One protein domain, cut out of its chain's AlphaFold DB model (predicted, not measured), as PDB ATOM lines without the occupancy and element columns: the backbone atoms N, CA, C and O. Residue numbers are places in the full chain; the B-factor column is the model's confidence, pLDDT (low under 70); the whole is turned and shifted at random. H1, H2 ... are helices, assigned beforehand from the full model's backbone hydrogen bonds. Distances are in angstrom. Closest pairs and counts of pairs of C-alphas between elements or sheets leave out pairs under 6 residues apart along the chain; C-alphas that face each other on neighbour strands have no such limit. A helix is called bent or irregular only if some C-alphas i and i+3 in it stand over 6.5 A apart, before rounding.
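AT A GLANCE: This is residues 445 to 621 of the 933 residues of an uncharacterized protein of Nanoarchaeota archaeon (UniProt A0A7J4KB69). A long, loose rod of helices: H2 and then H3 run one after the other along it, and the long H8 runs back beside them, with H7 packed on one side of the pair H2 and H8 near the middle of the rod, touching both. The short helices H4, H5 and H6 gather at one end of the rod, and H1 lies towards the other end, apart from the other helices. The printed part has 177 residues with eight named helices, H1 to H8 in chain order, and no named strand; the class is all helix. The whole is loose, with a radius of gyration of the C-alphas of 22.6 A and spans of 74 by 24 by 21 A.

IN THESE COORDINATES: After residues 445 to 458, which hold no named element, H1 takes residues 459 to 466, beginning with C-alpha 459 at (-44.246, 7.245, 16.355). H2, residues 474 to 498, is 35.0 A long, and H3, residues 500 to 514, is 21.6 A. H4 is residues 520 to 525 and irregular, its C-alphas 521 and 524 being 8.4 A apart. H5 is residues 528 to 535, with C-alpha 528 at (4.789, -10.736, 52.232), and H6 is residues 543 to 549. H7, residues 556 to 569, is 20.2 A long. H8, residues 585 to 621, is 53.1 A long and ends with C-alpha 621 at (-45.346, -9.518, 0.537).

HOW THE PARTS SIT: H8 is the hub, touching H2, H3 and H7. H2, H7 and H8 form a bundle, helices side by side. H8 and H2 run opposite ways at a shallow tilt of 28 degrees, their closest C-alphas, of Ser 620 and Arg 474, 5.3 A apart. H8 touches H3 with residues 585 to 596 alone, the closest C-alphas, of Met 592 and Ser 505, being 7.0 A apart. H7 touches H8 at a shallow tilt of 34 degrees, only just short of steep, with Ala 566 and Phe 602 closest at 7.4 A between C-alphas. H2 touches H7 with residues 491 to 498 alone, the C-alphas of Leu 498 and Leu 562 being closest at 6.8 A. H2 and H3 meet only through their link. H6 touches H3 at a steep tilt of 66 degrees, the C-alphas of Val 546 and Ile 512 being closest at 6.2 A. H4 and H6 only just touch, with 3 pairs of C-alphas within 8 A, Asn 522 and Val 549 closest at 6.2 A. H5 is close to but not clearly touching H4, the closest C-alphas, of Phe 531 and Lys 523, being 6.9 A apart. Every O i to N i+4 pair is within hydrogen-bond range in H1, H2, H3, H5, H6, H7 and H8; H4 has 0 of 2, and 1 of 3 O i to N i+3 pairs.

THE WHOLE: The two C-alphas farthest apart, of Ser 473 and Glu 528, are 73.9 A from each other. The printed part has no cut. The link from H7 to H8, 15 residues, is long. Mean pLDDT of the printed part is 80.6; residues 449 to 460, 571 to 579 and 581 to 582 are under 70.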
ATOM      1  N   LYS A 445     -43.020  -4.565  19.731       82.94
ATOM      2  CA  LYS A 445     -42.816  -3.444  20.654       82.94
ATOM      3  C   LYS A 445     -42.277  -3.897  22.014       82.94
ATOM      4  O   LYS A 445     -41.461  -3.189  22.596       82.94
ATOM      5  N   ASP A 446     -42.710  -5.052  22.510       80.50
ATOM      6  CA  ASP A 446     -42.282  -5.578  23.813       80.50
ATOM      7  C   ASP A 446     -40.840  -6.139  23.776       80.50
ATOM      8  O   ASP A 446     -40.169  -6.250  24.810       80.50
ATOM      9  N   ASN A 447     -40.324  -6.449  22.579       77.56
ATOM     10  CA  ASN A 447     -38.998  -7.040  22.386       77.56
ATOM     11  C   ASN A 447     -37.897  -6.054  21.967       77.56
ATOM     12  O   ASN A 447     -36.742  -6.259  22.341       77.56
ATOM     13  N   ILE A 448     -38.226  -4.973  21.254       75.69
ATOM     14  CA  ILE A 448     -37.253  -3.968  20.786       75.69
ATOM     15  C   ILE A 448     -37.509  -2.609  21.437       75.69
ATOM     16  O   ILE A 448     -38.638  -2.119  21.446       75.69
ATOM     17  N   ILE A 449     -36.438  -1.936  21.879       66.44
ATOM     18  CA  ILE A 449     -36.508  -0.502  22.178       66.44
ATOM     19  C   ILE A 449     -36.396   0.245  20.854       66.44
ATOM     20  O   ILE A 449     -35.316   0.475  20.314       66.44
ATOM     21  N   ILE A 450     -37.542   0.638  20.312       58.66
ATOM     22  CA  ILE A 450     -37.579   1.496  19.132       58.66
ATOM     23  C   ILE A 450     -37.236   2.912  19.613       58.66
ATOM     24  O   ILE A 450     -38.068   3.579  20.226       58.66
ATOM     25  N   ASN A 451     -36.000   3.372  19.396       52.94
ATOM     26  CA  ASN A 451     -35.589   4.718  19.802       52.94
ATOM     27  C   ASN A 451     -36.255   5.771  18.903       52.94
ATOM     28  O   ASN A 451     -35.747   6.153  17.848       52.94
ATOM     29  N   TYR A 452     -37.420   6.243  19.340       50.03
ATOM     30  CA  TYR A 452     -38.320   7.102  18.575       50.03
ATOM     31  C   TYR A 452     -37.740   8.470  18.160       50.03
ATOM     32  O   TYR A 452     -38.357   9.152  17.345       50.03
ATOM     33  N   LYS A 453     -36.565   8.884  18.666       40.19
ATOM     34  CA  LYS A 453     -35.917  10.153  18.274       40.19
ATOM     35  C   LYS A 453     -35.426  10.169  16.818       40.19
ATOM     36  O   LYS A 453     -35.450  11.233  16.205       40.19
ATOM     37  N   ASN A 454     -35.066   9.013  16.250       41.41
ATOM     38  CA  ASN A 454     -34.702   8.889  14.829       41.41
ATOM     39  C   ASN A 454     -35.916   8.621  13.914       41.41
ATOM     40  O   ASN A 454     -35.797   8.705  12.697       41.41
ATOM     41  N   TYR A 455     -37.099   8.372  14.489       50.41
ATOM     42  CA  TYR A 455     -38.358   8.103  13.784       50.41
ATOM     43  C   TYR A 455     -39.299   9.320  13.867       50.41
ATOM     44  O   TYR A 455     -40.415   9.232  14.386       50.41
ATOM     45  N   LYS A 456     -38.843  10.486  13.385       37.47
ATOM     46  CA  LYS A 456     -39.526  11.786  13.572       37.47
ATOM     47  C   LYS A 456     -40.950  11.892  12.983       37.47
ATOM     48  O   LYS A 456     -41.649  12.837  13.326       37.47
ATOM     49  N   THR A 457     -41.430  10.943  12.170       37.97
ATOM     50  CA  THR A 457     -42.755  11.017  11.508       37.97
ATOM     51  C   THR A 457     -43.715   9.847  11.792       37.97
ATOM     52  O   THR A 457     -44.893   9.940  11.451       37.97
ATOM     53  N   HIS A 458     -43.277   8.760  12.447       50.44
ATOM     54  CA  HIS A 458     -44.038   7.491  12.497       50.44
ATOM     55  C   HIS A 458     -44.448   6.995  13.900       50.44
ATOM     56  O   HIS A 458     -45.187   6.015  14.019       50.44
ATOM     57  N   ASN A 459     -44.058   7.698  14.969       60.38
ATOM     58  CA  ASN A 459     -44.246   7.245  16.355       60.38
ATOM     59  C   ASN A 459     -45.731   7.113  16.782       60.38
ATOM     60  O   ASN A 459     -46.130   6.126  17.406       60.38
ATOM     61  N   GLN A 460     -46.589   8.069  16.409       66.94
ATOM     62  CA  GLN A 460     -48.011   7.996  16.775       66.94
ATOM     63  C   GLN A 460     -48.745   6.866  16.043       66.94
ATOM     64  O   GLN A 460     -49.558   6.173  16.651       66.94
ATOM     65  N   ASN A 461     -48.444   6.652  14.760       76.81
ATOM     66  CA  ASN A 461     -49.146   5.662  13.945       76.81
ATOM     67  C   ASN A 461     -48.790   4.232  14.366       76.81
ATOM     68  O   ASN A 461     -49.704   3.444  14.591       76.81
ATOM     69  N   PHE A 462     -47.505   3.920  14.595       82.62
ATOM     70  CA  PHE A 462     -47.098   2.602  15.106       82.62
ATOM     71  C   PHE A 462     -47.833   2.239  16.402       82.62
ATOM     72  O   PHE A 462     -48.415   1.163  16.518       82.62
ATOM     73  N   ASN A 463     -47.871   3.169  17.361       82.62
ATOM     74  CA  ASN A 463     -48.559   2.950  18.631       82.62
ATOM     75  C   ASN A 463     -50.076   2.780  18.461       82.62
ATOM     76  O   ASN A 463     -50.681   1.989  19.182       82.62
ATOM     77  N   ARG A 464     -50.702   3.485  17.510       85.38
ATOM     78  CA  ARG A 464     -52.122   3.290  17.169       85.38
ATOM     79  C   ARG A 464     -52.372   1.914  16.548       85.38
ATOM     80  O   ARG A 464     -53.377   1.296  16.892       85.38
ATOM     81  N   PHE A 465     -51.461   1.422  15.707       88.88
ATOM     82  CA  PHE A 465     -51.541   0.083  15.114       88.88
ATOM     83  C   PHE A 465     -51.365  -1.023  16.161       88.88
ATOM     84  O   PHE A 465     -52.200  -1.916  16.249       88.88
ATOM     85  N   ALA A 466     -50.348  -0.925  17.023       86.00
ATOM     86  CA  ALA A 466     -50.105  -1.897  18.095       86.00
ATOM     87  C   ALA A 466     -51.237  -1.937  19.144       86.00
ATOM     88  O   ALA A 466     -51.467  -2.962  19.778       86.00
ATOM     89  N   ARG A 467     -51.971  -0.828  19.323       85.75
ATOM     90  CA  ARG A 467     -53.186  -0.766  20.159       85.75
ATOM     91  C   ARG A 467     -54.455  -1.236  19.434       85.75
ATOM     92  O   ARG A 467     -55.508  -1.271  20.057       85.75
ATOM     93  N   GLY A 468     -54.387  -1.537  18.136       83.31
ATOM     94  CA  GLY A 468     -55.543  -1.925  17.319       83.31
ATOM     95  C   GLY A 468     -56.524  -0.787  17.001       83.31
ATOM     96  O   GLY A 468     -57.608  -1.044  16.488       83.31
ATOM     97  N   VAL A 469     -56.163   0.474  17.277       86.88
ATOM     98  CA  VAL A 469     -57.009   1.652  16.986       86.88
ATOM     99  C   VAL A 469     -57.081   1.914  15.481       86.88
ATOM    100  O   VAL A 469     -58.093   2.376  14.959       86.88
ATOM    101  N   GLN A 470     -55.991   1.626  14.772       86.75
ATOM    102  CA  GLN A 470     -55.904   1.706  13.319       86.75
ATOM    103  C   GLN A 470     -55.314   0.409  12.770       86.75
ATOM    104  O   GLN A 470     -54.638  -0.325  13.488       86.75
ATOM    105  N   VAL A 471     -55.539   0.149  11.484       88.12
ATOM    106  CA  VAL A 471     -54.948  -0.993  10.779       88.12
ATOM    107  C   VAL A 471     -53.878  -0.459   9.827       88.12
ATOM    108  O   VAL A 471     -54.171   0.488   9.090       88.12
ATOM    109  N   PRO A 472     -52.652  -1.007   9.835       88.69
ATOM    110  CA  PRO A 472     -51.591  -0.524   8.967       88.69
ATOM    111  C   PRO A 472     -51.839  -0.914   7.506       88.69
ATOM    112  O   PRO A 472     -52.371  -1.984   7.200       88.69
ATOM    113  N   SER A 473     -51.401  -0.051   6.590       86.31
ATOM    114  CA  SER A 473     -51.247  -0.405   5.177       86.31
ATOM    115  C   SER A 473     -50.071  -1.361   4.988       86.31
ATOM    116  O   SER A 473     -49.096  -1.301   5.740       86.31
ATOM    117  N   ARG A 474     -50.101  -2.150   3.919       85.50
ATOM    118  CA  ARG A 474     -48.981  -3.013   3.528       85.50
ATOM    119  C   ARG A 474     -47.649  -2.275   3.372       85.50
ATOM    120  O   ARG A 474     -46.664  -2.689   3.973       85.50
ATOM    121  N   GLU A 475     -47.638  -1.174   2.626       83.88
ATOM    122  CA  GLU A 475     -46.421  -0.397   2.350       83.88
ATOM    123  C   GLU A 475     -45.744   0.082   3.644       83.88
ATOM    124  O   GLU A 475     -44.525   0.026   3.792       83.88
ATOM    125  N   TYR A 476     -46.551   0.489   4.627       86.31
ATOM    126  CA  TYR A 476     -46.062   0.838   5.958       86.31
ATOM    127  C   TYR A 476     -45.343  -0.339   6.636       86.31
ATOM    128  O   TYR A 476     -44.256  -0.151   7.178       86.31
ATOM    129  N   ILE A 477     -45.918  -1.547   6.595       88.50
ATOM    130  CA  ILE A 477     -45.297  -2.735   7.201       88.50
ATOM    131  C   ILE A 477     -44.019  -3.134   6.459       88.50
ATOM    132  O   ILE A 477     -43.035  -3.440   7.118       88.50
ATOM    133  N   GLN A 478     -43.976  -3.049   5.129       89.38
ATOM    134  CA  GLN A 478     -42.759  -3.343   4.358       89.38
ATOM    135  C   GLN A 478     -41.603  -2.393   4.718       89.38
ATOM    136  O   GLN A 478     -40.470  -2.832   4.940       89.38
ATOM    137  N   ARG A 479     -41.888  -1.089   4.844       86.88
ATOM    138  CA  ARG A 479     -40.902  -0.096   5.304       86.88
ATOM    139  C   ARG A 479     -40.441  -0.389   6.732       86.88
ATOM    140  O   ARG A 479     -39.238  -0.431   6.978       86.88
ATOM    141  N   LEU A 480     -41.379  -0.677   7.636       86.81
ATOM    142  CA  LEU A 480     -41.088  -1.040   9.024       86.81
ATOM    143  C   LEU A 480     -40.192  -2.286   9.114       86.81
ATOM    144  O   LEU A 480     -39.190  -2.269   9.822       86.81
ATOM    145  N   VAL A 481     -40.521  -3.354   8.381       89.00
ATOM    146  CA  VAL A 481     -39.731  -4.595   8.339       89.00
ATOM    147  C   VAL A 481     -38.322  -4.312   7.819       89.00
ATOM    148  O   VAL A 481     -37.349  -4.760   8.421       89.00
ATOM    149  N   THR A 482     -38.191  -3.506   6.762       89.25
ATOM    150  CA  THR A 482     -36.887  -3.111   6.203       89.25
ATOM    151  C   THR A 482     -36.031  -2.358   7.223       89.25
ATOM    152  O   THR A 482     -34.837  -2.627   7.361       89.25
ATOM    153  N   GLU A 483     -36.622  -1.414   7.957       85.19
ATOM    154  CA  GLU A 483     -35.926  -0.637   8.984       85.19
ATOM    155  C   GLU A 483     -35.503  -1.507  10.171       85.19
ATOM    156  O   GLU A 483     -34.354  -1.433  10.607       85.19
ATOM    157  N   ILE A 484     -36.384  -2.381  10.659       85.88
ATOM    158  CA  ILE A 484     -36.065  -3.256  11.793       85.88
ATOM    159  C   ILE A 484     -35.041  -4.321  11.396       85.88
ATOM    160  O   ILE A 484     -34.158  -4.627  12.193       85.88
ATOM    161  N   ASN A 485     -35.066  -4.829  10.161       88.12
ATOM    162  CA  ASN A 485     -34.033  -5.740   9.661       88.12
ATOM    163  C   ASN A 485     -32.625  -5.111   9.708       88.12
ATOM    164  O   ASN A 485     -31.656  -5.808  10.021       88.12
ATOM    165  N   LYS A 486     -32.495  -3.794   9.476       86.06
ATOM    166  CA  LYS A 486     -31.212  -3.078   9.632       86.06
ATOM    167  C   LYS A 486     -30.740  -3.065  11.088       86.06
ATOM    168  O   LYS A 486     -29.555  -3.277  11.346       86.06
ATOM    169  N   GLU A 487     -31.644  -2.851  12.041       83.56
ATOM    170  CA  GLU A 487     -31.313  -2.896  13.472       83.56
ATOM    171  C   GLU A 487     -31.001  -4.321  13.944       83.56
ATOM    172  O   GLU A 487     -30.021  -4.544  14.657       83.56
ATOM    173  N   LEU A 488     -31.753  -5.312  13.467       86.69
ATOM    174  CA  LEU A 488     -31.520  -6.725  13.746       86.69
ATOM    175  C   LEU A 488     -30.126  -7.176  13.282       86.69
ATOM    176  O   LEU A 488     -29.466  -7.947  13.977       86.69
ATOM    177  N   TYR A 489     -29.638  -6.669  12.147       88.44
ATOM    178  CA  TYR A 489     -28.272  -6.940  11.691       88.44
ATOM    179  C   TYR A 489     -27.218  -6.445  12.698       88.44
ATOM    180  O   TYR A 489     -26.292  -7.184  13.042       88.44
ATOM    181  N   LYS A 490     -27.394  -5.238  13.256       86.12
ATOM    182  CA  LYS A 490     -26.518  -4.709  14.319       86.12
ATOM    183  C   LYS A 490     -26.588  -5.573  15.583       86.12
ATOM    184  O   LYS A 490     -25.554  -5.894  16.167       86.12
ATOM    185  N   MET A 491     -27.793  -5.999  15.974       86.25
ATOM    186  CA  MET A 491     -28.014  -6.877  17.130       86.25
ATOM    187  C   MET A 491     -27.336  -8.241  16.954       86.25
ATOM    188  O   MET A 491     -26.718  -8.740  17.892       86.25
ATOM    189  N   LYS A 492     -27.367  -8.825  15.750       88.31
ATOM    190  CA  LYS A 492     -26.642 -10.069  15.428       88.31
ATOM    191  C   LYS A 492     -25.128  -9.908  15.548       88.31
ATOM    192  O   LYS A 492     -24.468 -10.793  16.092       88.31
ATOM    193  N   GLY A 493     -24.585  -8.776  15.096       89.00
ATOM    194  CA  GLY A 493     -23.171  -8.442  15.285       89.00
ATOM    195  C   GLY A 493     -22.788  -8.339  16.766       89.00
ATOM    196  O   GLY A 493     -21.753  -8.858  17.181       89.00
ATOM    197  N   LEU A 494     -23.652  -7.738  17.591       88.50
ATOM    198  CA  LEU A 494     -23.469  -7.703  19.046       88.50
ATOM    199  C   LEU A 494     -23.563  -9.096  19.673       88.50
ATOM    200  O   LEU A 494     -22.700  -9.442  20.478       88.50
ATOM    201  N   ARG A 495     -24.540  -9.919  19.263       89.12
ATOM    202  CA  ARG A 495     -24.696 -11.312  19.718       89.12
ATOM    203  C   ARG A 495     -23.415 -12.107  19.500       89.12
ATOM    204  O   ARG A 495     -22.946 -12.760  20.420       89.12
ATOM    205  N   PHE A 496     -22.809 -12.000  18.317       89.62
ATOM    206  CA  PHE A 496     -21.558 -12.697  18.003       89.62
ATOM    207  C   PHE A 496     -20.413 -12.350  18.970       89.62
ATOM    208  O   PHE A 496     -19.602 -13.208  19.313       89.62
ATOM    209  N   ASN A 497     -20.342 -11.101  19.437       89.25
ATOM    210  CA  ASN A 497     -19.336 -10.692  20.415       89.25
ATOM    211  C   ASN A 497     -19.715 -11.071  21.850       89.25
ATOM    212  O   ASN A 497     -18.836 -11.444  22.620       89.25
ATOM    213  N   LEU A 498     -21.000 -11.012  22.196       86.88
ATOM    214  CA  LEU A 498     -21.493 -11.355  23.526       86.88
ATOM    215  C   LEU A 498     -21.458 -12.860  23.813       86.88
ATOM    216  O   LEU A 498     -21.169 -13.221  24.941       86.88
ATOM    217  N   VAL A 499     -21.641 -13.737  22.823       87.62
ATOM    218  CA  VAL A 499     -21.503 -15.200  23.015       87.62
ATOM    219  C   VAL A 499     -20.091 -15.580  23.483       87.62
ATOM    220  O   VAL A 499     -19.909 -16.522  24.246       87.62
ATOM    221  N   LYS A 500     -19.066 -14.781  23.147       90.00
ATOM    222  CA  LYS A 500     -17.698 -14.968  23.676       90.00
ATOM    223  C   LYS A 500     -17.618 -14.791  25.203       90.00
ATOM    224  O   LYS A 500     -16.595 -15.146  25.791       90.00
ATOM    225  N   TYR A 501     -18.649 -14.223  25.830       87.12
ATOM    226  CA  TYR A 501     -18.749 -14.065  27.275       87.12
ATOM    227  C   TYR A 501     -18.910 -15.400  28.001       87.12
ATOM    228  O   TYR A 501     -18.355 -15.524  29.082       87.12
ATOM    229  N   GLU A 502     -19.585 -16.394  27.417       86.00
ATOM    230  CA  GLU A 502     -19.775 -17.720  28.040       86.00
ATOM    231  C   GLU A 502     -18.422 -18.383  28.314       86.00
ATOM    232  O   GLU A 502     -18.085 -18.731  29.441       86.00
ATOM    233  N   LYS A 503     -17.559 -18.413  27.295       86.88
ATOM    234  CA  LYS A 503     -16.196 -18.930  27.438       86.88
ATOM    235  C   LYS A 503     -15.354 -18.101  28.420       86.88
ATOM    236  O   LYS A 503     -14.536 -18.637  29.159       86.88
ATOM    237  N   TYR A 504     -15.535 -16.779  28.434       88.25
ATOM    238  CA  TYR A 504     -14.868 -15.913  29.412       88.25
ATOM    239  C   TYR A 504     -15.353 -16.186  30.843       88.25
ATOM    240  O   TYR A 504     -14.538 -16.204  31.763       88.25
ATOM    241  N   SER A 505     -16.654 -16.409  31.044       86.12
ATOM    242  CA  SER A 505     -17.228 -16.648  32.363       86.12
ATOM    243  C   SER A 505     -16.780 -17.993  32.931       86.12
ATOM    244  O   SER A 505     -16.453 -18.053  34.116       86.12
ATOM    245  N   GLU A 506     -16.654 -19.024  32.094       87.50
ATOM    246  CA  GLU A 506     -16.050 -20.313  32.454       87.50
ATOM    247  C   GLU A 506     -14.601 -20.159  32.925       87.50
ATOM    248  O   GLU A 506     -14.277 -20.591  34.033       87.50
ATOM    249  N   TYR A 507     -13.751 -19.461  32.159       88.94
ATOM    250  CA  TYR A 507     -12.357 -19.227  32.556       88.94
ATOM    251  C   TYR A 507     -12.238 -18.489  33.889       88.94
ATOM    252  O   TYR A 507     -11.377 -18.809  34.706       88.94
ATOM    253  N   ILE A 508     -13.105 -17.506  34.138       87.19
ATOM    254  CA  ILE A 508     -13.119 -16.802  35.420       87.19
ATOM    255  C   ILE A 508     -13.603 -17.722  36.548       87.19
ATOM    256  O   ILE A 508     -12.966 -17.747  37.598       87.19
ATOM    257  N   LYS A 509     -14.675 -18.503  36.354       87.06
ATOM    258  CA  LYS A 509     -15.170 -19.477  37.349       87.06
ATOM    259  C   LYS A 509     -14.084 -20.503  37.709       87.06
ATOM    260  O   LYS A 509     -13.867 -20.777  38.891       87.06
ATOM    261  N   GLU A 510     -13.350 -21.004  36.719       87.88
ATOM    262  CA  GLU A 510     -12.216 -21.913  36.914       87.88
ATOM    263  C   GLU A 510     -11.036 -21.230  37.624       87.88
ATOM    264  O   GLU A 510     -10.497 -21.767  38.593       87.88
ATOM    265  N   GLY A 511     -10.684 -20.006  37.222       86.31
ATOM    266  CA  GLY A 511      -9.641 -19.213  37.874       86.31
ATOM    267  C   GLY A 511      -9.953 -18.899  39.341       86.31
ATOM    268  O   GLY A 511      -9.051 -18.909  40.178       86.31
ATOM    269  N   ILE A 512     -11.226 -18.668  39.683       85.69
ATOM    270  CA  ILE A 512     -11.678 -18.497  41.073       85.69
ATOM    271  C   ILE A 512     -11.474 -19.799  41.857       85.69
ATOM    272  O   ILE A 512     -10.931 -19.761  42.962       85.69
ATOM    273  N   LYS A 513     -11.864 -20.947  41.286       86.38
ATOM    274  CA  LYS A 513     -11.709 -22.268  41.917       86.38
ATOM    275  C   LYS A 513     -10.238 -22.609  42.182       86.38
ATOM    276  O   LYS A 513      -9.912 -23.125  43.247       86.38
ATOM    277  N   ASN A 514      -9.358 -22.279  41.239       86.50
ATOM    278  CA  ASN A 514      -7.932 -22.598  41.310       86.50
ATOM    279  C   ASN A 514      -7.086 -21.516  42.004       86.50
ATOM    280  O   ASN A 514      -5.889 -21.714  42.194       86.50
ATOM    281  N   PHE A 515      -7.683 -20.395  42.429       86.56
ATOM    282  CA  PHE A 515      -6.950 -19.241  42.961       86.56
ATOM    283  C   PHE A 515      -6.006 -19.589  44.118       86.56
ATOM    284  O   PHE A 515      -4.828 -19.249  44.065       86.56
ATOM    285  N   TYR A 516      -6.504 -20.279  45.150       83.75
ATOM    286  CA  TYR A 516      -5.695 -20.626  46.325       83.75
ATOM    287  C   TYR A 516      -4.651 -21.708  46.025       83.75
ATOM    288  O   TYR A 516      -3.584 -21.698  46.630       83.75
ATOM    289  N   LYS A 517      -4.922 -22.593  45.057       84.44
ATOM    290  CA  LYS A 517      -3.969 -23.615  44.597       84.44
ATOM    291  C   LYS A 517      -2.787 -22.973  43.869       84.44
ATOM    292  O   LYS A 517      -1.640 -23.297  44.147       84.44
ATOM    293  N   ASN A 518      -3.078 -22.002  43.008       85.00
ATOM    294  CA  ASN A 518      -2.083 -21.293  42.204       85.00
ATOM    295  C   ASN A 518      -1.408 -20.142  42.972       85.00
ATOM    296  O   ASN A 518      -0.555 -19.448  42.418       85.00
ATOM    297  N   LEU A 519      -1.791 -19.915  44.236       84.69
ATOM    298  CA  LEU A 519      -1.278 -18.829  45.068       84.69
ATOM    299  C   LEU A 519       0.216 -19.019  45.373       84.69
ATOM    300  O   LEU A 519       0.988 -18.075  45.216       84.69
ATOM    301  N   GLU A 520       0.611 -20.235  45.769       80.94
ATOM    302  CA  GLU A 520       1.985 -20.602  46.163       80.94
ATOM    303  C   GLU A 520       2.979 -20.396  45.004       80.94
ATOM    304  O   GLU A 520       3.994 -19.720  45.165       80.94
ATOM    305  N   GLU A 521       2.630 -20.859  43.800       80.50
ATOM    306  CA  GLU A 521       3.452 -20.741  42.581       80.50
ATOM    307  C   GLU A 521       3.615 -19.288  42.089       80.50
ATOM    308  O   GLU A 521       4.483 -18.981  41.271       80.50
ATOM    309  N   ASN A 522       2.800 -18.360  42.601       83.62
ATOM    310  CA  ASN A 522       2.707 -16.979  42.130       83.62
ATOM    311  C   ASN A 522       2.988 -15.933  43.226       83.62
ATOM    312  O   ASN A 522       2.571 -14.773  43.109       83.62
ATOM    313  N   LYS A 523       3.754 -16.307  44.265       79.38
ATOM    314  CA  LYS A 523       4.132 -15.442  45.405       79.38
ATOM    315  C   LYS A 523       4.679 -14.066  44.987       79.38
ATOM    316  O   LYS A 523       4.378 -13.067  45.634       79.38
ATOM    317  N   LYS A 524       5.397 -13.991  43.859       80.62
ATOM    318  CA  LYS A 524       5.999 -12.760  43.299       80.62
ATOM    319  C   LYS A 524       5.025 -11.594  43.071       80.62
ATOM    320  O   LYS A 524       5.461 -10.456  42.939       80.62
ATOM    321  N   TYR A 525       3.719 -11.852  42.988       80.12
ATOM    322  CA  TYR A 525       2.718 -10.806  42.755       80.12
ATOM    323  C   TYR A 525       2.165 -10.161  44.034       80.12
ATOM    324  O   TYR A 525       1.294  -9.292  43.931       80.12
ATOM    325  N   PHE A 526       2.648 -10.562  45.212       82.00
ATOM    326  CA  PHE A 526       2.130 -10.138  46.511       82.00
ATOM    327  C   PHE A 526       3.240  -9.566  47.400       82.00
ATOM    328  O   PHE A 526       4.378 -10.020  47.357       82.00
ATOM    329  N   SER A 527       2.890  -8.611  48.269       83.19
ATOM    330  CA  SER A 527       3.735  -8.298  49.429       83.19
ATOM    331  C   SER A 527       3.671  -9.446  50.443       83.19
ATOM    332  O   SER A 527       2.634 -10.110  50.543       83.19
ATOM    333  N   GLU A 528       4.726  -9.649  51.238       80.12
ATOM    334  CA  GLU A 528       4.789 -10.736  52.232       80.12
ATOM    335  C   GLU A 528       3.578 -10.702  53.190       80.12
ATOM    336  O   GLU A 528       2.940 -11.721  53.457       80.12
ATOM    337  N   ARG A 529       3.171  -9.496  53.612       82.44
ATOM    338  CA  ARG A 529       1.984  -9.269  54.449       82.44
ATOM    339  C   ARG A 529       0.686  -9.659  53.738       82.44
ATOM    340  O   ARG A 529      -0.176 -10.287  54.344       82.44
ATOM    341  N   SER A 530       0.514  -9.291  52.469       79.75
ATOM    342  CA  SER A 530      -0.693  -9.616  51.693       79.75
ATOM    343  C   SER A 530      -0.796 -11.111  51.385       79.75
ATOM    344  O   SER A 530      -1.884 -11.675  51.475       79.75
ATOM    345  N   PHE A 531       0.328 -11.752  51.055       84.31
ATOM    346  CA  PHE A 531       0.402 -13.180  50.756       84.31
ATOM    347  C   PHE A 531      -0.052 -14.029  51.949       84.31
ATOM    348  O   PHE A 531      -0.927 -14.882  51.808       84.31
ATOM    349  N   GLN A 532       0.463 -13.729  53.147       82.12
ATOM    350  CA  GLN A 532       0.090 -14.434  54.377       82.12
ATOM    351  C   GLN A 532      -1.400 -14.278  54.715       82.12
ATOM    352  O   GLN A 532      -2.044 -15.245  55.113       82.12
ATOM    353  N   ARG A 533      -1.981 -13.089  54.497       85.00
ATOM    354  CA  ARG A 533      -3.418 -12.851  54.730       85.00
ATOM    355  C   ARG A 533      -4.314 -13.645  53.777       85.00
ATOM    356  O   ARG A 533      -5.341 -14.160  54.209       85.00
ATOM    357  N   TYR A 534      -3.924 -13.786  52.506       85.94
ATOM    358  CA  TYR A 534      -4.641 -14.649  51.557       85.94
ATOM    359  C   TYR A 534      -4.492 -16.134  51.903       85.94
ATOM    360  O   TYR A 534      -5.482 -16.860  51.862       85.94
ATOM    361  N   ARG A 535      -3.292 -16.574  52.304       81.81
ATOM    362  CA  ARG A 535      -3.018 -17.961  52.714       81.81
ATOM    363  C   ARG A 535      -3.829 -18.379  53.946       81.81
ATOM    364  O   ARG A 535      -4.320 -19.499  53.999       81.81
ATOM    365  N   LYS A 536      -4.006 -17.464  54.906       83.56
ATOM    366  CA  LYS A 536      -4.831 -17.658  56.114       83.56
ATOM    367  C   LYS A 536      -6.340 -17.490  55.881       83.56
ATOM    368  O   LYS A 536      -7.116 -17.696  56.805       83.56
ATOM    369  N   GLY A 537      -6.767 -17.097  54.677       78.25
ATOM    370  CA  GLY A 537      -8.182 -16.870  54.357       78.25
ATOM    371  C   GLY A 537      -8.793 -15.608  54.985       78.25
ATOM    372  O   GLY A 537     -10.009 -15.443  54.960       78.25
ATOM    373  N   GLU A 538      -7.975 -14.696  55.517       82.56
ATOM    374  CA  GLU A 538      -8.431 -13.468  56.189       82.56
ATOM    375  C   GLU A 538      -8.990 -12.417  55.212       82.56
ATOM    376  O   GLU A 538      -9.660 -11.469  55.623       82.56
ATOM    377  N   VAL A 539      -8.680 -12.537  53.916       81.06
ATOM    378  CA  VAL A 539      -9.062 -11.576  52.870       81.06
ATOM    379  C   VAL A 539      -9.516 -12.325  51.617       81.06
ATOM    380  O   VAL A 539      -8.817 -13.209  51.133       81.06
ATOM    381  N   GLN A 540     -10.662 -11.944  51.044       80.31
ATOM    382  CA  GLN A 540     -11.104 -12.468  49.746       80.31
ATOM    383  C   GLN A 540     -10.422 -11.736  48.580       80.31
ATOM    384  O   GLN A 540     -10.244 -10.514  48.641       80.31
ATOM    385  N   PRO A 541     -10.053 -12.434  47.494       82.94
ATOM    386  CA  PRO A 541      -9.439 -11.789  46.341       82.94
ATOM    387  C   PRO A 541     -10.460 -10.974  45.534       82.94
ATOM    388  O   PRO A 541     -11.657 -11.264  45.511       82.94
ATOM    389  N   SER A 542      -9.981  -9.940  44.845       85.25
ATOM    390  CA  SER A 542     -10.750  -9.260  43.801       85.25
ATOM    391  C   SER A 542     -10.632 -10.016  42.475       85.25
ATOM    392  O   SER A 542      -9.695 -10.795  42.281       85.25
ATOM    393  N   LEU A 543     -11.535  -9.752  41.524       83.38
ATOM    394  CA  LEU A 543     -11.439 -10.331  40.177       83.38
ATOM    395  C   LEU A 543     -10.092 -10.023  39.504       83.38
ATOM    396  O   LEU A 543      -9.497 -10.908  38.892       83.38
ATOM    397  N   ASN A 544      -9.594  -8.790  39.637       85.88
ATOM    398  CA  ASN A 544      -8.278  -8.409  39.125       85.88
ATOM    399  C   ASN A 544      -7.157  -9.283  39.696       85.88
ATOM    400  O   ASN A 544      -6.269  -9.698  38.950       85.88
ATOM    401  N   MET A 545      -7.222  -9.621  40.987       84.94
ATOM    402  CA  MET A 545      -6.230 -10.501  41.602       84.94
ATOM    403  C   MET A 545      -6.335 -11.934  41.076       84.94
ATOM    404  O   MET A 545      -5.317 -12.543  40.756       84.94
ATOM    405  N   VAL A 546      -7.557 -12.448  40.907       86.38
ATOM    406  CA  VAL A 546      -7.791 -13.771  40.308       86.38
ATOM    407  C   VAL A 546      -7.240 -13.848  38.889       86.38
ATOM    408  O   VAL A 546      -6.554 -14.810  38.549       86.38
ATOM    409  N   CYS A 547      -7.505 -12.824  38.078       86.75
ATOM    410  CA  CYS A 547      -6.998 -12.735  36.714       86.75
ATOM    411  C   CYS A 547      -5.464 -12.720  36.692       86.75
ATOM    412  O   CYS A 547      -4.855 -13.446  35.912       86.75
ATOM    413  N   LYS A 548      -4.837 -11.948  37.590       86.81
ATOM    414  CA  LYS A 548      -3.377 -11.814  37.673       86.81
ATOM    415  C   LYS A 548      -2.680 -13.118  38.083       86.81
ATOM    416  O   LYS A 548      -1.682 -13.473  37.471       86.81
ATOM    417  N   VAL A 549      -3.213 -13.838  39.075       86.44
ATOM    418  CA  VAL A 549      -2.641 -15.112  39.563       86.44
ATOM    419  C   VAL A 549      -2.782 -16.235  38.537       86.44
ATOM    420  O   VAL A 549      -1.865 -17.026  38.371       86.44
ATOM    421  N   ASN A 550      -3.903 -16.291  37.817       84.94
ATOM    422  CA  ASN A 550      -4.165 -17.348  36.835       84.94
ATOM    423  C   ASN A 550      -3.728 -16.984  35.402       84.94
ATOM    424  O   ASN A 550      -4.063 -17.700  34.465       84.94
ATOM    425  N   ASN A 551      -3.024 -15.861  35.211       85.06
ATOM    426  CA  ASN A 551      -2.623 -15.340  33.897       85.06
ATOM    427  C   ASN A 551      -3.796 -15.184  32.896       85.06
ATOM    428  O   ASN A 551      -3.659 -15.418  31.694       85.06
ATOM    429  N   ILE A 552      -4.973 -14.785  33.391       86.31
ATOM    430  CA  ILE A 552      -6.182 -14.557  32.587       86.31
ATOM    431  C   ILE A 552      -6.289 -13.064  32.255       86.31
ATOM    432  O   ILE A 552      -6.184 -12.204  33.128       86.31
ATOM    433  N   LYS A 553      -6.568 -12.724  30.992       87.38
ATOM    434  CA  LYS A 553      -6.830 -11.333  30.589       87.38
ATOM    435  C   LYS A 553      -8.212 -10.882  31.078       87.38
ATOM    436  O   LYS A 553      -9.227 -11.403  30.617       87.38
ATOM    437  N   ASN A 554      -8.267  -9.863  31.938       85.69
ATOM    438  CA  ASN A 554      -9.534  -9.284  32.392       85.69
ATOM    439  C   ASN A 554     -10.222  -8.504  31.254       85.69
ATOM    440  O   ASN A 554      -9.696  -7.505  30.766       85.69
ATOM    441  N   LYS A 555     -11.413  -8.956  30.844       86.50
ATOM    442  CA  LYS A 555     -12.251  -8.320  29.807       86.50
ATOM    443  C   LYS A 555     -13.580  -7.785  30.349       86.50
ATOM    444  O   LYS A 555     -14.464  -7.417  29.579       86.50
ATOM    445  N   SER A 556     -13.746  -7.718  31.671       83.31
ATOM    446  CA  SER A 556     -15.017  -7.341  32.313       83.31
ATOM    447  C   SER A 556     -15.564  -5.985  31.842       83.31
ATOM    448  O   SER A 556     -16.758  -5.863  31.570       83.31
ATOM    449  N   LYS A 557     -14.699  -4.977  31.666       83.50
ATOM    450  CA  LYS A 557     -15.087  -3.647  31.165       83.50
ATOM    451  C   LYS A 557     -15.548  -3.669  29.703       83.50
ATOM    452  O   LYS A 557     -16.488  -2.956  29.356       83.50
ATOM    453  N   GLU A 558     -14.914  -4.486  28.862       86.62
ATOM    454  CA  GLU A 558     -15.279  -4.663  27.450       86.62
ATOM    455  C   GLU A 558     -16.679  -5.280  27.334       86.62
ATOM    456  O   GLU A 558     -17.559  -4.708  26.690       86.62
ATOM    457  N   PHE A 559     -16.924  -6.386  28.045       85.44
ATOM    458  CA  PHE A 559     -18.237  -7.032  28.065       85.44
ATOM    459  C   PHE A 559     -19.318  -6.146  28.677       85.44
ATOM    460  O   PHE A 559     -20.424  -6.093  28.147       85.44
ATOM    461  N   TYR A 560     -19.002  -5.378  29.723       83.62
ATOM    462  CA  TYR A 560     -19.934  -4.400  30.275       83.62
ATOM    463  C   TYR A 560     -20.417  -3.394  29.214       83.62
ATOM    464  O   TYR A 560     -21.617  -3.134  29.116       83.62
ATOM    465  N   GLN A 561     -19.515  -2.862  28.381       85.19
ATOM    466  CA  GLN A 561     -19.896  -1.956  27.290       85.19
ATOM    467  C   GLN A 561     -20.777  -2.652  26.242       85.19
ATOM    468  O   GLN A 561     -21.712  -2.041  25.723       85.19
ATOM    469  N   LEU A 562     -20.515  -3.929  25.944       87.00
ATOM    470  CA  LEU A 562     -21.346  -4.722  25.033       87.00
ATOM    471  C   LEU A 562     -22.754  -4.964  25.602       87.00
ATOM    472  O   LEU A 562     -23.733  -4.726  24.898       87.00
ATOM    473  N   PHE A 563     -22.871  -5.363  26.873       84.81
ATOM    474  CA  PHE A 563     -24.162  -5.548  27.547       84.81
ATOM    475  C   PHE A 563     -24.937  -4.235  27.668       84.81
ATOM    476  O   PHE A 563     -26.145  -4.213  27.441       84.81
ATOM    477  N   LYS A 564     -24.254  -3.116  27.941       82.75
ATOM    478  CA  LYS A 564     -24.873  -1.785  27.941       82.75
ATOM    479  C   LYS A 564     -25.484  -1.455  26.575       82.75
ATOM    480  O   LYS A 564     -26.658  -1.109  26.514       82.75
ATOM    481  N   LYS A 565     -24.728  -1.636  25.484       82.75
ATOM    482  CA  LYS A 565     -25.239  -1.447  24.113       82.75
ATOM    483  C   LYS A 565     -26.416  -2.375  23.798       82.75
ATOM    484  O   LYS A 565     -27.371  -1.946  23.160       82.75
ATOM    485  N   ALA A 566     -26.376  -3.630  24.251       82.06
ATOM    486  CA  ALA A 566     -27.493  -4.562  24.085       82.06
ATOM    487  C   ALA A 566     -28.758  -4.081  24.819       82.06
ATOM    488  O   ALA A 566     -29.843  -4.110  24.240       82.06
ATOM    489  N   GLY A 567     -28.616  -3.574  26.048       77.56
ATOM    490  CA  GLY A 567     -29.715  -2.985  26.819       77.56
ATOM    491  C   GLY A 567     -30.247  -1.658  26.265       77.56
ATOM    492  O   GLY A 567     -31.397  -1.322  26.503       77.56
ATOM    493  N   GLU A 568     -29.454  -0.903  25.502       77.50
ATOM    494  CA  GLU A 568     -29.930   0.302  24.798       77.50
ATOM    495  C   GLU A 568     -30.792  -0.040  23.567       77.50
ATOM    496  O   GLU A 568     -31.678   0.729  23.197       77.50
ATOM    497  N   LEU A 569     -30.540  -1.191  22.934       73.25
ATOM    498  CA  LEU A 569     -31.254  -1.654  21.736       73.25
ATOM    499  C   LEU A 569     -32.505  -2.485  22.055       73.25
ATOM    500  O   LEU A 569     -33.436  -2.553  21.248       73.25
ATOM    501  N   MET A 570     -32.531  -3.149  23.208       75.56
ATOM    502  CA  MET A 570     -33.590  -4.077  23.598       75.56
ATOM    503  C   MET A 570     -34.095  -3.795  24.997       75.56
ATOM    504  O   MET A 570     -33.354  -3.342  25.861       75.56
ATOM    505  N   ASN A 571     -35.362  -4.125  25.234       67.81
ATOM    506  CA  ASN A 571     -35.993  -3.924  26.530       67.81
ATOM    507  C   ASN A 571     -35.545  -5.032  27.495       67.81
ATOM    508  O   ASN A 571     -36.278  -5.991  27.726       67.81
ATOM    509  N   LEU A 572     -34.294  -4.936  27.950       69.94
ATOM    510  CA  LEU A 572     -33.644  -5.871  28.863       69.94
ATOM    511  C   LEU A 572     -33.648  -5.306  30.280       69.94
ATOM    512  O   LEU A 572     -33.482  -4.103  30.498       69.94
ATOM    513  N   ASN A 573     -33.802  -6.187  31.263       62.22
ATOM    514  CA  ASN A 573     -33.849  -5.782  32.659       62.22
ATOM    515  C   ASN A 573     -32.461  -5.281  33.123       62.22
ATOM    516  O   ASN A 573     -31.474  -6.016  33.104       62.22
ATOM    517  N   SER A 574     -32.369  -4.019  33.551       53.41
ATOM    518  CA  SER A 574     -31.113  -3.247  33.671       53.41
ATOM    519  C   SER A 574     -30.147  -3.670  34.792       53.41
ATOM    520  O   SER A 574     -29.102  -3.043  34.982       53.41
ATOM    521  N   LYS A 575     -30.452  -4.730  35.550       54.59
ATOM    522  CA  LYS A 575     -29.646  -5.137  36.716       54.59
ATOM    523  C   LYS A 575     -28.274  -5.718  36.346       54.59
ATOM    524  O   LYS A 575     -27.363  -5.628  37.162       54.59
ATOM    525  N   ALA A 576     -28.095  -6.229  35.127       52.31
ATOM    526  CA  ALA A 576     -26.893  -6.956  34.701       52.31
ATOM    527  C   ALA A 576     -25.706  -6.081  34.230       52.31
ATOM    528  O   ALA A 576     -24.660  -6.592  33.846       52.31
ATOM    529  N   GLY A 577     -25.814  -4.750  34.280       53.34
ATOM    530  CA  GLY A 577     -24.834  -3.837  33.681       53.34
ATOM    531  C   GLY A 577     -23.974  -3.059  34.678       53.34
ATOM    532  O   GLY A 577     -23.994  -1.831  34.655       53.34
ATOM    533  N   LYS A 578     -23.200  -3.700  35.558       61.44
ATOM    534  CA  LYS A 578     -22.159  -2.981  36.325       61.44
ATOM    535  C   LYS A 578     -20.819  -3.678  36.167       61.44
ATOM    536  O   LYS A 578     -20.720  -4.850  36.511       61.44
ATOM    537  N   SER A 579     -19.782  -2.941  35.749       62.31
ATOM    538  CA  SER A 579     -18.400  -3.440  35.807       62.31
ATOM    539  C   SER A 579     -18.097  -3.987  37.207       62.31
ATOM    540  O   SER A 579     -18.517  -3.418  38.224       62.31
ATOM    541  N   PHE A 580     -17.415  -5.125  37.256       70.69
ATOM    542  CA  PHE A 580     -17.069  -5.837  38.487       70.69
ATOM    543  C   PHE A 580     -15.560  -6.081  38.623       70.69
ATOM    544  O   PHE A 580     -15.127  -6.865  39.457       70.69
ATOM    545  N   GLU A 581     -14.760  -5.337  37.858       66.50
ATOM    546  CA  GLU A 581     -13.294  -5.400  37.815       66.50
ATOM    547  C   GLU A 581     -12.621  -5.367  39.204       66.50
ATOM    548  O   GLU A 581     -11.717  -6.155  39.477       66.50
ATOM    549  N   ASN A 582     -13.125  -4.520  40.108       66.69
ATOM    550  CA  ASN A 582     -12.589  -4.329  41.461       66.69
ATOM    551  C   ASN A 582     -13.535  -4.816  42.568       66.69
ATOM    552  O   ASN A 582     -13.425  -4.389  43.715       66.69
ATOM    553  N   LYS A 583     -14.503  -5.679  42.240       77.31
ATOM    554  CA  LYS A 583     -15.449  -6.202  43.229       77.31
ATOM    555  C   LYS A 583     -14.936  -7.492  43.865       77.31
ATOM    556  O   LYS A 583     -14.154  -8.235  43.272       77.31
ATOM    557  N   LEU A 584     -15.426  -7.764  45.074       78.56
ATOM    558  CA  LEU A 584     -15.224  -9.036  45.767       78.56
ATOM    559  C   LEU A 584     -15.823 -10.199  44.960       78.56
ATOM    560  O   LEU A 584     -16.770 -10.009  44.186       78.56
ATOM    561  N   LEU A 585     -15.303 -11.411  45.175       77.44
ATOM    562  CA  LEU A 585     -15.734 -12.629  44.477       77.44
ATOM    563  C   LEU A 585     -17.248 -12.843  44.511       77.44
ATOM    564  O   LEU A 585     -17.855 -13.076  43.469       77.44
ATOM    565  N   LYS A 586     -17.876 -12.706  45.684       78.88
ATOM    566  CA  LYS A 586     -19.324 -12.918  45.843       78.88
ATOM    567  C   LYS A 586     -20.141 -12.001  44.926       78.88
ATOM    568  O   LYS A 586     -21.054 -12.448  44.243       78.88
ATOM    569  N   THR A 587     -19.788 -10.717  44.866       78.88
ATOM    570  CA  THR A 587     -20.469  -9.745  43.999       78.88
ATOM    571  C   THR A 587     -20.127  -9.951  42.523       78.88
ATOM    572  O   THR A 587     -20.955  -9.667  41.657       78.88
ATOM    573  N   THR A 588     -18.922 -10.446  42.236       79.38
ATOM    574  CA  THR A 588     -18.490 -10.831  40.888       79.38
ATOM    575  C   THR A 588     -19.334 -11.989  40.363       79.38
ATOM    576  O   THR A 588     -19.921 -11.839  39.298       79.38
ATOM    577  N   MET A 589     -19.504 -13.072  41.133       79.44
ATOM    578  CA  MET A 589     -20.345 -14.209  40.734       79.44
ATOM    579  C   MET A 589     -21.797 -13.791  40.474       79.44
ATOM    580  O   MET A 589     -22.330 -14.102  39.416       79.44
ATOM    581  N   ILE A 590     -22.390 -12.979  41.358       82.12
ATOM    582  CA  ILE A 590     -23.750 -12.443  41.157       82.12
ATOM    583  C   ILE A 590     -23.839 -11.616  39.863       82.12
ATOM    584  O   ILE A 590     -24.789 -11.750  39.097       82.12
ATOM    585  N   SER A 591     -22.851 -10.754  39.598       80.56
ATOM    586  CA  SER A 591     -22.837  -9.933  38.374       80.56
ATOM    587  C   SER A 591     -22.649 -10.796  37.118       80.56
ATOM    588  O   SER A 591     -23.193 -10.475  36.060       80.56
ATOM    589  N   MET A 592     -21.898 -11.897  37.230       80.69
ATOM    590  CA  MET A 592     -21.688 -12.847  36.141       80.69
ATOM    591  C   MET A 592     -22.957 -13.629  35.816       80.69
ATOM    592  O   MET A 592     -23.334 -13.653  34.651       80.69
ATOM    593  N   GLU A 593     -23.650 -14.169  36.820       82.88
ATOM    594  CA  GLU A 593     -24.946 -14.846  36.651       82.88
ATOM    595  C   GLU A 593     -25.997 -13.912  36.034       82.88
ATOM    596  O   GLU A 593     -26.738 -14.295  35.126       82.88
ATOM    597  N   GLN A 594     -26.031 -12.647  36.468       82.69
ATOM    598  CA  GLN A 594     -26.907 -11.635  35.872       82.69
ATOM    599  C   GLN A 594     -26.575 -11.383  34.395       82.69
ATOM    600  O   GLN A 594     -27.485 -11.238  33.581       82.69
ATOM    601  N   SER A 595     -25.288 -11.347  34.040       84.19
ATOM    602  CA  SER A 595     -24.833 -11.165  32.654       84.19
ATOM    603  C   SER A 595     -25.141 -12.387  31.779       84.19
ATOM    604  O   SER A 595     -25.566 -12.219  30.642       84.19
ATOM    605  N   GLU A 596     -24.988 -13.606  32.310       84.81
ATOM    606  CA  GLU A 596     -25.388 -14.858  31.640       84.81
ATOM    607  C   GLU A 596     -26.903 -14.874  31.382       84.81
ATOM    608  O   GLU A 596     -27.341 -15.117  30.260       84.81
ATOM    609  N   THR A 597     -27.703 -14.492  32.381       84.62
ATOM    610  CA  THR A 597     -29.164 -14.367  32.236       84.62
ATOM    611  C   THR A 597     -29.541 -13.330  31.175       84.62
ATOM    612  O   THR A 597     -30.415 -13.572  30.345       84.62
ATOM    613  N   MET A 598     -28.866 -12.174  31.169       83.94
ATOM    614  CA  MET A 598     -29.092 -11.118  30.178       83.94
ATOM    615  C   MET A 598     -28.699 -11.560  28.764       83.94
ATOM    616  O   MET A 598     -29.379 -11.194  27.807       83.94
ATOM    617  N   LEU A 599     -27.618 -12.334  28.616       85.75
ATOM    618  CA  LEU A 599     -27.203 -12.901  27.333       85.75
ATOM    619  C   LEU A 599     -28.265 -13.857  26.788       85.75
ATOM    620  O   LEU A 599     -28.661 -13.731  25.628       85.75
ATOM    621  N   ASP A 600     -28.760 -14.762  27.629       84.81
ATOM    622  CA  ASP A 600     -29.794 -15.722  27.253       84.81
ATOM    623  C   ASP A 600     -31.110 -15.007  26.876       84.81
ATOM    624  O   ASP A 600     -31.718 -15.288  25.841       84.81
ATOM    625  N   GLU A 601     -31.507 -13.983  27.642       84.62
ATOM    626  CA  GLU A 601     -32.659 -13.131  27.318       84.62
ATOM    627  C   GLU A 601     -32.469 -12.374  25.989       84.62
ATOM    628  O   GLU A 601     -33.378 -12.347  25.155       84.62
ATOM    629  N   PHE A 602     -31.283 -11.808  25.746       85.06
ATOM    630  CA  PHE A 602     -30.950 -11.116  24.497       85.06
ATOM    631  C   PHE A 602     -31.025 -12.058  23.287       85.06
ATOM    632  O   PHE A 602     -31.647 -11.725  22.276       85.06
ATOM    633  N   CYS A 603     -30.453 -13.260  23.397       85.19
ATOM    634  CA  CYS A 603     -30.521 -14.288  22.359       85.19
ATOM    635  C   CYS A 603     -31.967 -14.715  22.071       85.19
ATOM    636  O   CYS A 603     -32.366 -14.763  20.904       85.19
ATOM    637  N   LYS A 604     -32.777 -14.954  23.111       85.38
ATOM    638  CA  LYS A 604     -34.204 -15.293  22.970       85.38
ATOM    639  C   LYS A 604     -34.987 -14.185  22.270       85.38
ATOM    640  O   LYS A 604     -35.733 -14.475  21.333       85.38
ATOM    641  N   LYS A 605     -34.788 -12.923  22.666       84.44
ATOM    642  CA  LYS A 605     -35.450 -11.767  22.043       84.44
ATOM    643  C   LYS A 605     -35.077 -11.616  20.565       84.44
ATOM    644  O   LYS A 605     -35.978 -11.409  19.756       84.44
ATOM    645  N   ILE A 606     -33.803 -11.785  20.183       85.50
ATOM    646  CA  ILE A 606     -33.375 -11.777  18.765       85.50
ATOM    647  C   ILE A 606     -34.170 -12.800  17.948       85.50
ATOM    648  O   ILE A 606     -34.739 -12.448  16.916       85.50
ATOM    649  N   THR A 607     -34.246 -14.045  18.421       83.88
ATOM    650  CA  THR A 607     -34.956 -15.125  17.719       83.88
ATOM    651  C   THR A 607     -36.459 -14.842  17.607       83.88
ATOM    652  O   THR A 607     -37.072 -15.093  16.568       83.88
ATOM    653  N   GLN A 608     -37.069 -14.271  18.652       82.31
ATOM    654  CA  GLN A 608     -38.476 -13.855  18.622       82.31
ATOM    655  C   GLN A 608     -38.721 -12.745  17.593       82.31
ATOM    656  O   GLN A 608     -39.665 -12.834  16.809       82.31
ATOM    657  N   ILE A 609     -37.852 -11.732  17.545       85.81
ATOM    658  CA  ILE A 609     -37.917 -10.646  16.559       85.81
ATOM    659  C   ILE A 609     -37.824 -11.209  15.140       85.81
ATOM    660  O   ILE A 609     -38.648 -10.861  14.300       85.81
ATOM    661  N   GLU A 610     -36.863 -12.097  14.869       85.00
ATOM    662  CA  GLU A 610     -36.714 -12.753  13.562       85.00
ATOM    663  C   GLU A 610     -38.001 -13.451  13.121       85.00
ATOM    664  O   GLU A 610     -38.447 -13.301  11.981       85.00
ATOM    665  N   PHE A 611     -38.624 -14.190  14.037       79.62
ATOM    666  CA  PHE A 611     -39.865 -14.898  13.767       79.62
ATOM    667  C   PHE A 611     -41.034 -13.945  13.482       79.62
ATOM    668  O   PHE A 611     -41.796 -14.170  12.538       79.62
ATOM    669  N   ILE A 612     -41.165 -12.864  14.258       83.69
ATOM    670  CA  ILE A 612     -42.203 -11.841  14.061       83.69
ATOM    671  C   ILE A 612     -42.006 -11.123  12.722       83.69
ATOM    672  O   ILE A 612     -42.963 -10.986  11.959       83.69
ATOM    673  N   LEU A 613     -40.776 -10.705  12.405       86.75
ATOM    674  CA  LEU A 613     -40.459 -10.039  11.141       86.75
ATOM    675  C   LEU A 613     -40.775 -10.931   9.951       86.75
ATOM    676  O   LEU A 613     -41.413 -10.467   9.015       86.75
ATOM    677  N   LYS A 614     -40.434 -12.220  10.025       81.50
ATOM    678  CA  LYS A 614     -40.761 -13.178   8.969       81.50
ATOM    679  C   LYS A 614     -42.270 -13.324   8.748       81.50
ATOM    680  O   LYS A 614     -42.716 -13.422   7.609       81.50
ATOM    681  N   LYS A 615     -43.081 -13.325   9.812       79.75
ATOM    682  CA  LYS A 615     -44.551 -13.329   9.683       79.75
ATOM    683  C   LYS A 615     -45.069 -12.046   9.034       79.75
ATOM    684  O   LYS A 615     -45.903 -12.116   8.133       79.75
ATOM    685  N   LEU A 616     -44.576 -10.891   9.484       87.38
ATOM    686  CA  LEU A 616     -44.945  -9.591   8.921       87.38
ATOM    687  C   LEU A 616     -44.556  -9.497   7.442       87.38
ATOM    688  O   LEU A 616     -45.376  -9.056   6.642       87.38
ATOM    689  N   GLU A 617     -43.367  -9.979   7.080       87.19
ATOM    690  CA  GLU A 617     -42.868 -10.075   5.707       87.19
ATOM    691  C   GLU A 617     -43.809 -10.927   4.849       87.19
ATOM    692  O   GLU A 617     -44.365 -10.407   3.886       87.19
ATOM    693  N   ILE A 618     -44.128 -12.164   5.262       80.50
ATOM    694  CA  ILE A 618     -45.063 -13.050   4.538       80.50
ATOM    695  C   ILE A 618     -46.411 -12.362   4.284       80.50
ATOM    696  O   ILE A 618     -46.907 -12.358   3.157       80.50
ATOM    697  N   ILE A 619     -47.021 -11.750   5.303       84.94
ATOM    698  CA  ILE A 619     -48.307 -11.066   5.121       84.94
ATOM    699  C   ILE A 619     -48.159  -9.865   4.187       84.94
ATOM    700  O   ILE A 619     -49.006  -9.658   3.314       84.94
ATOM    701  N   SER A 620     -47.105  -9.072   4.372       89.00
ATOM    702  CA  SER A 620     -46.878  -7.826   3.642       89.00
ATOM    703  C   SER A 620     -46.363  -8.020   2.220       89.00
ATOM    704  O   SER A 620     -46.534  -7.121   1.406       89.00
ATOM    705  N   ASP A 621     -45.845  -9.198   1.877       89.06
ATOM    706  CA  ASP A 621     -45.346  -9.518   0.537       89.06
ATOM    707  C   ASP A 621     -46.224 -10.528  -0.201       89.06
ATOM    708  O   ASP A 621     -46.112 -10.651  -1.418       89.06
TER     709      ASP A 621